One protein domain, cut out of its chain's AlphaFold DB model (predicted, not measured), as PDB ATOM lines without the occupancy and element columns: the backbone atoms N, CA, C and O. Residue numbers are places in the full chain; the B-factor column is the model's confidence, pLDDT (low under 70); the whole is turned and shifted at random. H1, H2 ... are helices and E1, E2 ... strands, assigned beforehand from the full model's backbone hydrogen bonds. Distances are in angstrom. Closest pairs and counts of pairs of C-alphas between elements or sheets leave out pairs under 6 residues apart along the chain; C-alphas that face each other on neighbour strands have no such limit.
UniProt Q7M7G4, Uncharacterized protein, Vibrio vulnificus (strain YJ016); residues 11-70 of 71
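What this domain is: This is residues 11 to 70 of the 71 residues of an uncharacterized protein of Vibrio vulnificus (strain YJ016) (UniProt Q7M7G4). What does the structure look like? A strongly twisted sheet of four strands curls round one helix, H1, which packs on one face, while the last stretch comes back to pair beside E1. The E2 and E3 hairpin makes the middle of the sheet. What is the make-up? The printed part has 60 residues with four named strands and one named helix, along the chain E1, E2, E3, E4, H1; the sheet has the order E1, E2, E3, E4, all antiparallel, and the class is mixed, helices and strands. It is compact, with a radius of gyration of the C-alphas of 11.8 A and spans of 33 by 28 by 16 A.

Where its parts are: Where are the inner strands? E2, residues 19 to 27, is 23.0 A long and bends by 59 degrees at residue 23; E3, residues 33 to 39, is 19.8 A long. Where are the edge strands? E1, residues 11 to 13, is 6.7 A long and begins at C-alpha 11 (270.670, -33.134, 30.956); E4, residues 51 to 54, is 10.1 A long. Where is the helix? H1, residues 55 to 65, is 15.5 A long and ends at C-alpha 65 (260.879, -35.496, 40.504).

How they stand to each other: How do the strands pair? The strands form a meander, each the antiparallel neighbour of the one before. E2 and E3, a hairpin at 156 degrees, have N 23 and O 36 within hydrogen-bond range at 2.9 A. The hairpin E1 and E2, at 129 degrees, has N 12 and O 20 at 2.8 A; the hairpin E3 and E4, at 152 degrees, has N 53 and O 35 at 2.8 A. Which strands stay apart? E1 and E4 are apart. Where is H1? It is on one face of the sheet, giving two layers, a helix on one face of a sheet. The closest C-alphas of E3 and H1 are those of Tyr 33 and Ser 55, 5.4 A apart, and every O i to N i+4 pair inside H1 is within hydrogen-bond range. What pairs with E1 outside the named strands? Residues 68 to 69 form a short antiparallel pairing with residues 12 to 13 of E1.

The domain as a whole: How large is it? The two C-alphas farthest apart are those of Asp 16 and Thr 29, at 35.8 A, and the first and last printed C-alphas, of Thr 11 and Gln 70, are 5.6 A apart. Which links are long? E3 to E4 is a long link of 11 residues; E1 to E2, E2 to E3 and E4 to H1 are tight links. Is anything cut or uncertain? The printed part has no cut, its mean pLDDT is 95.3, and no printed residue is under 70.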
ATOM      1  N   THR A  11     270.642 -32.546  29.610       97.81
ATOM      2  CA  THR A  11     270.670 -33.134  30.956       97.81
ATOM      3  C   THR A  11     269.548 -32.525  31.783       97.81
ATOM      4  O   THR A  11     269.313 -31.320  31.706       97.81
ATOM      5  N   TRP A  12     268.850 -33.348  32.556       97.69
ATOM      6  CA  TRP A  12     267.727 -32.944  33.391       97.69
ATOM      7  C   TRP A  12     267.998 -33.306  34.845       97.69
ATOM      8  O   TRP A  12     268.271 -34.467  35.144       97.69
ATOM      9  N   LEU A  13     267.895 -32.318  35.737       98.00
ATOM     10  CA  LEU A  13     268.179 -32.477  37.162       98.00
ATOM     11  C   LEU A  13     266.933 -32.250  38.006       98.00
ATOM     12  O   LEU A  13     266.143 -31.337  37.744       98.00
ATOM     13  N   SER A  14     266.802 -33.051  39.054       97.38
ATOM     14  CA  SER A  14     265.881 -32.796  40.155       97.38
ATOM     15  C   SER A  14     266.540 -31.912  41.230       97.38
ATOM     16  O   SER A  14     267.770 -31.845  41.330       97.38
ATOM     17  N   PRO A  15     265.747 -31.275  42.110       97.06
ATOM     18  CA  PRO A  15     266.273 -30.532  43.258       97.06
ATOM     19  C   PRO A  15     267.051 -31.385  44.274       97.06
ATOM     20  O   PRO A  15     267.857 -30.841  45.027       97.06
ATOM     21  N   ASP A  16     266.801 -32.696  44.325       94.88
ATOM     22  CA  ASP A  16     267.452 -33.637  45.248       94.88
ATOM     23  C   ASP A  16     268.708 -34.318  44.667       94.88
ATOM     24  O   ASP A  16     269.355 -35.099  45.363       94.88
ATOM     25  N   GLY A  17     269.102 -33.970  43.435       93.75
ATOM     26  CA  GLY A  17     270.368 -34.390  42.826       93.75
ATOM     27  C   GLY A  17     270.287 -35.604  41.897       93.75
ATOM     28  O   GLY A  17     271.322 -36.053  41.408       93.75
ATOM     29  N   MET A  18     269.089 -36.122  41.618       96.12
ATOM     30  CA  MET A  18     268.863 -37.059  40.514       96.12
ATOM     31  C   MET A  18     269.160 -36.359  39.185       96.12
ATOM     32  O   MET A  18     268.773 -35.206  38.988       96.12
ATOM     33  N   SER A  19     269.848 -37.047  38.275       97.38
ATOM     34  CA  SER A  19     270.265 -36.475  36.996       97.38
ATOM     35  C   SER A  19     270.167 -37.509  35.884       97.38
ATOM     36  O   SER A  19     270.740 -38.595  35.994       97.38
ATOM     37  N   PHE A  20     269.470 -37.145  34.811       98.00
ATOM     38  CA  PHE A  20     269.316 -37.963  33.613       98.00
ATOM     39  C   PHE A  20     269.854 -37.237  32.385       98.00
ATOM     40  O   PHE A  20     269.641 -36.036  32.220       98.00
ATOM     41  N   TYR A  21     270.533 -37.972  31.515       98.00
ATOM     42  CA  TYR A  21     270.918 -37.543  30.178       98.00
ATOM     43  C   TYR A  21     269.927 -38.101  29.152       98.00
ATOM     44  O   TYR A  21     269.488 -39.243  29.275       98.00
ATOM     45  N   ILE A  22     269.558 -37.287  28.165       98.06
ATOM     46  CA  ILE A  22     268.637 -37.673  27.093       98.06
ATOM     47  C   ILE A  22     269.451 -38.178  25.907       98.06
ATOM     48  O   ILE A  22     270.056 -37.376  25.192       98.06
ATOM     49  N   GLU A  23     269.455 -39.487  25.686       96.81
ATOM     50  CA  GLU A  23     270.214 -40.102  24.594       96.81
ATOM     51  C   GLU A  23     269.525 -39.880  23.247       96.81
ATOM     52  O   GLU A  23     270.168 -39.467  22.281       96.81
ATOM     53  N   HIS A  24     268.205 -40.081  23.195       96.69
ATOM     54  CA  HIS A  24     267.440 -39.980  21.956       96.69
ATOM     55  C   HIS A  24     265.997 -39.506  22.192       96.69
ATOM     56  O   HIS A  24     265.380 -39.803  23.219       96.69
ATOM     57  N   VAL A  25     265.439 -38.766  21.230       96.50
ATOM     58  CA  VAL A  25     264.039 -38.321  21.220       96.50
ATOM     59  C   VAL A  25     263.452 -38.592  19.842       96.50
ATOM     60  O   VAL A  25     263.641 -37.823  18.899       96.50
ATOM     61  N   SER A  26     262.668 -39.660  19.728       95.00
ATOM     62  CA  SER A  26     261.945 -39.981  18.494       95.00
ATOM     63  C   SER A  26     260.535 -39.396  18.532       95.00
ATOM     64  O   SER A  26     259.874 -39.449  19.565       95.00
ATOM     65  N   GLU A  27     260.042 -38.870  17.411       93.38
ATOM     66  CA  GLU A  27     258.674 -38.358  17.267       93.38
ATOM     67  C   GLU A  27     258.023 -38.931  16.007       93.38
ATOM     68  O   GLU A  27     258.663 -39.032  14.958       93.38
ATOM     69  N   ASP A  28     256.750 -39.302  16.109       87.81
ATOM     70  CA  ASP A  28     255.962 -39.782  14.981       87.81
ATOM     71  C   ASP A  28     255.081 -38.686  14.360       87.81
ATOM     72  O   ASP A  28     254.945 -37.563  14.854       87.81
ATOM     73  N   THR A  29     254.447 -39.017  13.235       84.56
ATOM     74  CA  THR A  29     253.564 -38.095  12.506       84.56
ATOM     75  C   THR A  29     252.254 -37.789  13.238       84.56
ATOM     76  O   THR A  29     251.550 -36.858  12.843       84.56
ATOM     77  N   ALA A  30     251.922 -38.542  14.292       83.81
ATOM     78  CA  ALA A  30     250.769 -38.310  15.158       83.81
ATOM     79  C   ALA A  30     251.105 -37.398  16.355       83.81
ATOM     80  O   ALA A  30     250.206 -37.040  17.119       83.81
ATOM     81  N   GLY A  31     252.368 -36.981  16.503       79.88
ATOM     82  CA  GLY A  31     252.839 -36.127  17.593       79.88
ATOM     83  C   GLY A  31     253.087 -36.881  18.900       79.88
ATOM     84  O   GLY A  31     253.226 -36.251  19.952       79.88
ATOM     85  N   PHE A  32     253.132 -38.215  18.856       88.19
ATOM     86  CA  PHE A  32     253.644 -39.020  19.953       88.19
ATOM     87  C   PHE A  32     255.172 -39.038  19.888       88.19
ATOM     88  O   PHE A  32     255.761 -39.072  18.810       88.19
ATOM     89  N   TYR A  33     255.817 -39.001  21.051       94.06
ATOM     90  CA  TYR A  33     257.266 -39.100  21.141       94.06
ATOM     91  C   TYR A  33     257.676 -40.085  22.227       94.06
ATOM     92  O   TYR A  33     256.957 -40.279  23.212       94.06
ATOM     93  N   THR A  34     258.844 -40.683  22.035       97.00
ATOM     94  CA  THR A  34     259.539 -41.489  23.035       97.00
ATOM     95  C   THR A  34     260.831 -40.800  23.438       97.00
ATOM     96  O   THR A  34     261.399 -40.025  22.666       97.00
ATOM     97  N   VAL A  35     261.279 -41.067  24.658       98.00
ATOM     98  CA  VAL A  35     262.497 -40.497  25.228       98.00
ATOM     99  C   VAL A  35     263.357 -41.642  25.728       98.00
ATOM    100  O   VAL A  35     262.916 -42.400  26.587       98.00
ATOM    101  N   GLU A  36     264.559 -41.765  25.188       97.94
ATOM    102  CA  GLU A  36     265.583 -42.661  25.717       97.94
ATOM    103  C   GLU A  36     266.452 -41.881  26.702       97.94
ATOM    104  O   GLU A  36     266.940 -40.788  26.386       97.94
ATOM    105  N   ILE A  37     266.575 -42.403  27.919       98.06
ATOM    106  CA  ILE A  37     267.287 -41.756  29.018       98.06
ATOM    107  C   ILE A  37     268.316 -42.689  29.631       98.06
ATOM    108  O   ILE A  37     268.133 -43.901  29.678       98.06
ATOM    109  N   ILE A  38     269.335 -42.087  30.222       98.00
ATOM    110  CA  ILE A  38     270.322 -42.779  31.041       98.00
ATOM    111  C   ILE A  38     270.694 -41.908  32.238       98.00
ATOM    112  O   ILE A  38     270.553 -40.681  32.189       98.00
ATOM    113  N   ASP A  39     271.155 -42.499  33.340       96.88
ATOM    114  CA  ASP A  39     271.731 -41.696  34.416       96.88
ATOM    115  C   ASP A  39     272.958 -40.925  33.896       96.88
ATOM    116  O   ASP A  39     273.755 -41.428  33.102       96.88
ATOM    117  N   THR A  40     273.121 -39.673  34.324       96.88
ATOM    118  CA  THR A  40     274.182 -38.808  33.776       96.88
ATOM    119  C   THR A  40     275.595 -39.339  34.038       96.88
ATOM    120  O   THR A  40     276.509 -39.006  33.284       96.88
ATOM    121  N   GLY A  41     275.793 -40.164  35.074       95.94
ATOM    122  CA  GLY A  41     277.084 -40.786  35.370       95.94
ATOM    123  C   GLY A  41     277.506 -41.821  34.328       95.94
ATOM    124  O   GLY A  41     278.704 -42.019  34.129       95.94
ATOM    125  N   SER A  42     276.538 -42.412  33.628       97.00
ATOM    126  CA  SER A  42     276.745 -43.487  32.655       97.00
ATOM    127  C   SER A  42     276.701 -43.034  31.190       97.00
ATOM    128  O   SER A  42     276.906 -43.854  30.305       97.00
ATOM    129  N   LYS A  43     276.496 -41.739  30.896       95.31
ATOM    130  CA  LYS A  43     276.268 -41.215  29.526       95.31
ATOM    131  C   LYS A  43     277.352 -41.536  28.477       95.31
ATOM    132  O   LYS A  43     277.101 -41.414  27.285       95.31
ATOM    133  N   ASP A  44     278.574 -41.842  28.914       94.31
ATOM    134  CA  ASP A  44     279.714 -42.149  28.036       94.31
ATOM    135  C   ASP A  44     280.096 -43.644  28.091       94.31
ATOM    136  O   ASP A  44     281.112 -44.044  27.515       94.31
ATOM    137  N   ASP A  45     279.318 -44.472  28.800       96.12
ATOM    138  CA  ASP A  45     279.521 -45.916  28.890       96.12
ATOM    139  C   ASP A  45     278.698 -46.638  27.806       96.12
ATOM    140  O   ASP A  45     277.478 -46.740  27.925       96.12
ATOM    141  N   PRO A  46     279.338 -47.206  26.767       91.62
ATOM    142  CA  PRO A  46     278.633 -47.893  25.685       91.62
ATOM    143  C   PRO A  46     277.983 -49.221  26.110       91.62
ATOM    144  O   PRO A  46     277.322 -49.859  25.291       91.62
ATOM    145  N   PHE A  47     278.217 -49.684  27.341       94.81
ATOM    146  CA  PHE A  47     277.631 -50.907  27.892       94.81
ATOM    147  C   PHE A  47     276.538 -50.637  28.924       94.81
ATOM    148  O   PHE A  47     275.917 -51.591  29.404       94.81
ATOM    149  N   ALA A  48     276.312 -49.375  29.287       94.94
ATOM    150  CA  ALA A  48     275.252 -49.024  30.207       94.94
ATOM    151  C   ALA A  48     273.885 -49.133  29.518       94.94
ATOM    152  O   ALA A  48     273.737 -48.882  28.323       94.94
ATOM    153  N   ALA A  49     272.888 -49.582  30.277       93.44
ATOM    154  CA  ALA A  49     271.527 -49.731  29.787       93.44
ATOM    155  C   ALA A  49     270.709 -48.496  30.171       93.44
ATOM    156  O   ALA A  49     270.617 -48.170  31.356       93.44
ATOM    157  N   GLY A  50     270.124 -47.842  29.170       95.12
ATOM    158  CA  GLY A  50     269.138 -46.786  29.350       95.12
ATOM    159  C   GLY A  50     267.710 -47.318  29.494       95.12
ATOM    160  O   GLY A  50     267.440 -48.513  29.346       95.12
ATOM    161  N   ASP A  51     266.786 -46.395  29.749       97.69
ATOM    162  CA  ASP A  51     265.346 -46.632  29.775       97.69
ATOM    163  C   ASP A  51     264.670 -45.921  28.596       97.69
ATOM    164  O   ASP A  51     264.978 -44.770  28.282       97.69
ATOM    165  N   LEU A  52     263.690 -46.584  27.976       97.81
ATOM    166  CA  LEU A  52     262.835 -45.993  26.946       97.81
ATOM    167  C   LEU A  52     261.471 -45.646  27.543       97.81
ATOM    168  O   LEU A  52     260.725 -46.532  27.960       97.81
ATOM    169  N   LEU A  53     261.127 -44.363  27.527       97.94
ATOM    170  CA  LEU A  53     259.879 -43.837  28.063       97.94
ATOM    171  C   LEU A  53     258.952 -43.369  26.945       97.94
ATOM    172  O   LEU A  53     259.368 -42.728  25.976       97.94
ATOM    173  N   THR A  54     257.659 -43.609  27.118       96.50
ATOM    174  CA  THR A  54     256.624 -42.880  26.386       96.50
ATOM    175  C   THR A  54     256.582 -41.412  26.819       96.50
ATOM    176  O   THR A  54     257.024 -41.041  27.909       96.50
ATOM    177  N   SER A  55     255.982 -40.552  25.994       94.44
ATOM    178  CA  SER A  55     255.764 -39.141  26.336       94.44
ATOM    179  C   SER A  55     255.032 -38.939  27.669       94.44
ATOM    180  O   SER A  55     255.350 -38.007  28.405       94.44
ATOM    181  N   ASN A  56     254.082 -39.817  28.008       95.19
ATOM    182  CA  ASN A  56     253.358 -39.753  29.276       95.19
ATOM    183  C   ASN A  56     254.258 -40.113  30.461       95.19
ATOM    184  O   ASN A  56     254.302 -39.354  31.424       95.19
ATOM    185  N   GLU A  57     255.014 -41.210  30.373       97.44
ATOM    186  CA  GLU A  57     255.938 -41.631  31.437       97.44
ATOM    187  C   GLU A  57     257.026 -40.581  31.682       97.44
ATOM    188  O   GLU A  57     257.316 -40.245  32.830       97.44
ATOM    189  N   TRP A  58     257.566 -39.987  30.613       96.75
ATOM    190  CA  TRP A  58     258.503 -38.870  30.721       96.75
ATOM    191  C   TRP A  58     257.891 -37.683  31.478       96.75
ATOM    192  O   TRP A  58     258.484 -37.173  32.430       96.75
ATOM    193  N   LEU A  59     256.691 -37.241  31.096       95.88
ATOM    194  CA  LEU A  59     256.034 -36.099  31.738       95.88
ATOM    195  C   LEU A  59     255.659 -36.390  33.196       95.88
ATOM    196  O   LEU A  59     255.779 -35.505  34.048       95.88
ATOM    197  N   GLU A  60     255.227 -37.611  33.503       96.94
ATOM    198  CA  GLU A  60     254.995 -38.060  34.876       96.94
ATOM    199  C   GLU A  60     256.283 -38.011  35.697       96.94
ATOM    200  O   GLU A  60     256.272 -37.477  36.807       96.94
ATOM    201  N   MET A  61     257.400 -38.483  35.140       96.69
ATOM    202  CA  MET A  61     258.709 -38.448  35.786       96.69
ATOM    203  C   MET A  61     259.179 -37.009  36.040       96.69
ATOM    204  O   MET A  61     259.546 -36.672  37.168       96.69
ATOM    205  N   VAL A  62     259.083 -36.134  35.033       96.88
ATOM    206  CA  VAL A  62     259.407 -34.703  35.155       96.88
ATOM    207  C   VAL A  62     258.599 -34.050  36.267       96.88
ATOM    208  O   VAL A  62     259.155 -33.332  37.095       96.88
ATOM    209  N   ASN A  63     257.294 -34.308  36.323       96.81
ATOM    210  CA  ASN A  63     256.431 -33.712  37.339       96.81
ATOM    211  C   ASN A  63     256.700 -34.286  38.735       96.81
ATOM    212  O   ASN A  63     256.713 -33.538  39.712       96.81
ATOM    213  N   ARG A  64     256.926 -35.601  38.833       97.06
ATOM    214  CA  ARG A  64     257.151 -36.306  40.100       97.06
ATOM    215  C   ARG A  64     258.460 -35.900  40.766       97.06
ATOM    216  O   ARG A  64     258.467 -35.681  41.973       97.06
ATOM    217  N   PHE A  65     259.539 -35.811  39.993       96.88
ATOM    218  CA  PHE A  65     260.879 -35.496  40.504       96.88
ATOM    219  C   PHE A  65     261.281 -34.039  40.277       96.88
ATOM    220  O   PHE A  65     262.400 -33.648  40.594       96.88
ATOM    221  N   GLN A  66     260.363 -33.222  39.751       97.12
ATOM    222  CA  GLN A  66     260.595 -31.809  39.453       97.12
ATOM    223  C   GLN A  66     261.823 -31.606  38.553       97.12
ATOM    224  O   GLN A  66     262.607 -30.679  38.759       97.12
ATOM    225  N   LEU A  67     261.993 -32.491  37.565       97.12
ATOM    226  CA  LEU A  67     263.127 -32.428  36.653       97.12
ATOM    227  C   LEU A  67     263.072 -31.136  35.838       97.12
ATOM    228  O   LEU A  67     262.019 -30.732  35.335       97.12
ATOM    229  N   SER A  68     264.228 -30.512  35.666       96.69
ATOM    230  CA  SER A  68     264.385 -29.318  34.844       96.69
ATOM    231  C   SER A  68     265.658 -29.412  34.003       96.69
ATOM    232  O   SER A  68     266.640 -29.998  34.467       96.69
ATOM    233  N   PRO A  69     265.654 -28.884  32.766       95.94
ATOM    234  CA  PRO A  69     266.825 -28.944  31.906       95.94
ATOM    235  C   PRO A  69     267.948 -28.082  32.489       95.94
ATOM    236  O   PRO A  69     267.713 -26.956  32.936       95.94
ATOM    237  N   GLN A  70     269.170 -28.600  32.452       90.31
ATOM    238  CA  GLN A  70     270.367 -27.820  32.729       90.31
ATOM    239  C   GLN A  70     270.611 -26.828  31.582       90.31
ATOM    240  O   GLN A  70     270.408 -27.168  30.415       90.31
TER     241      GLN A  70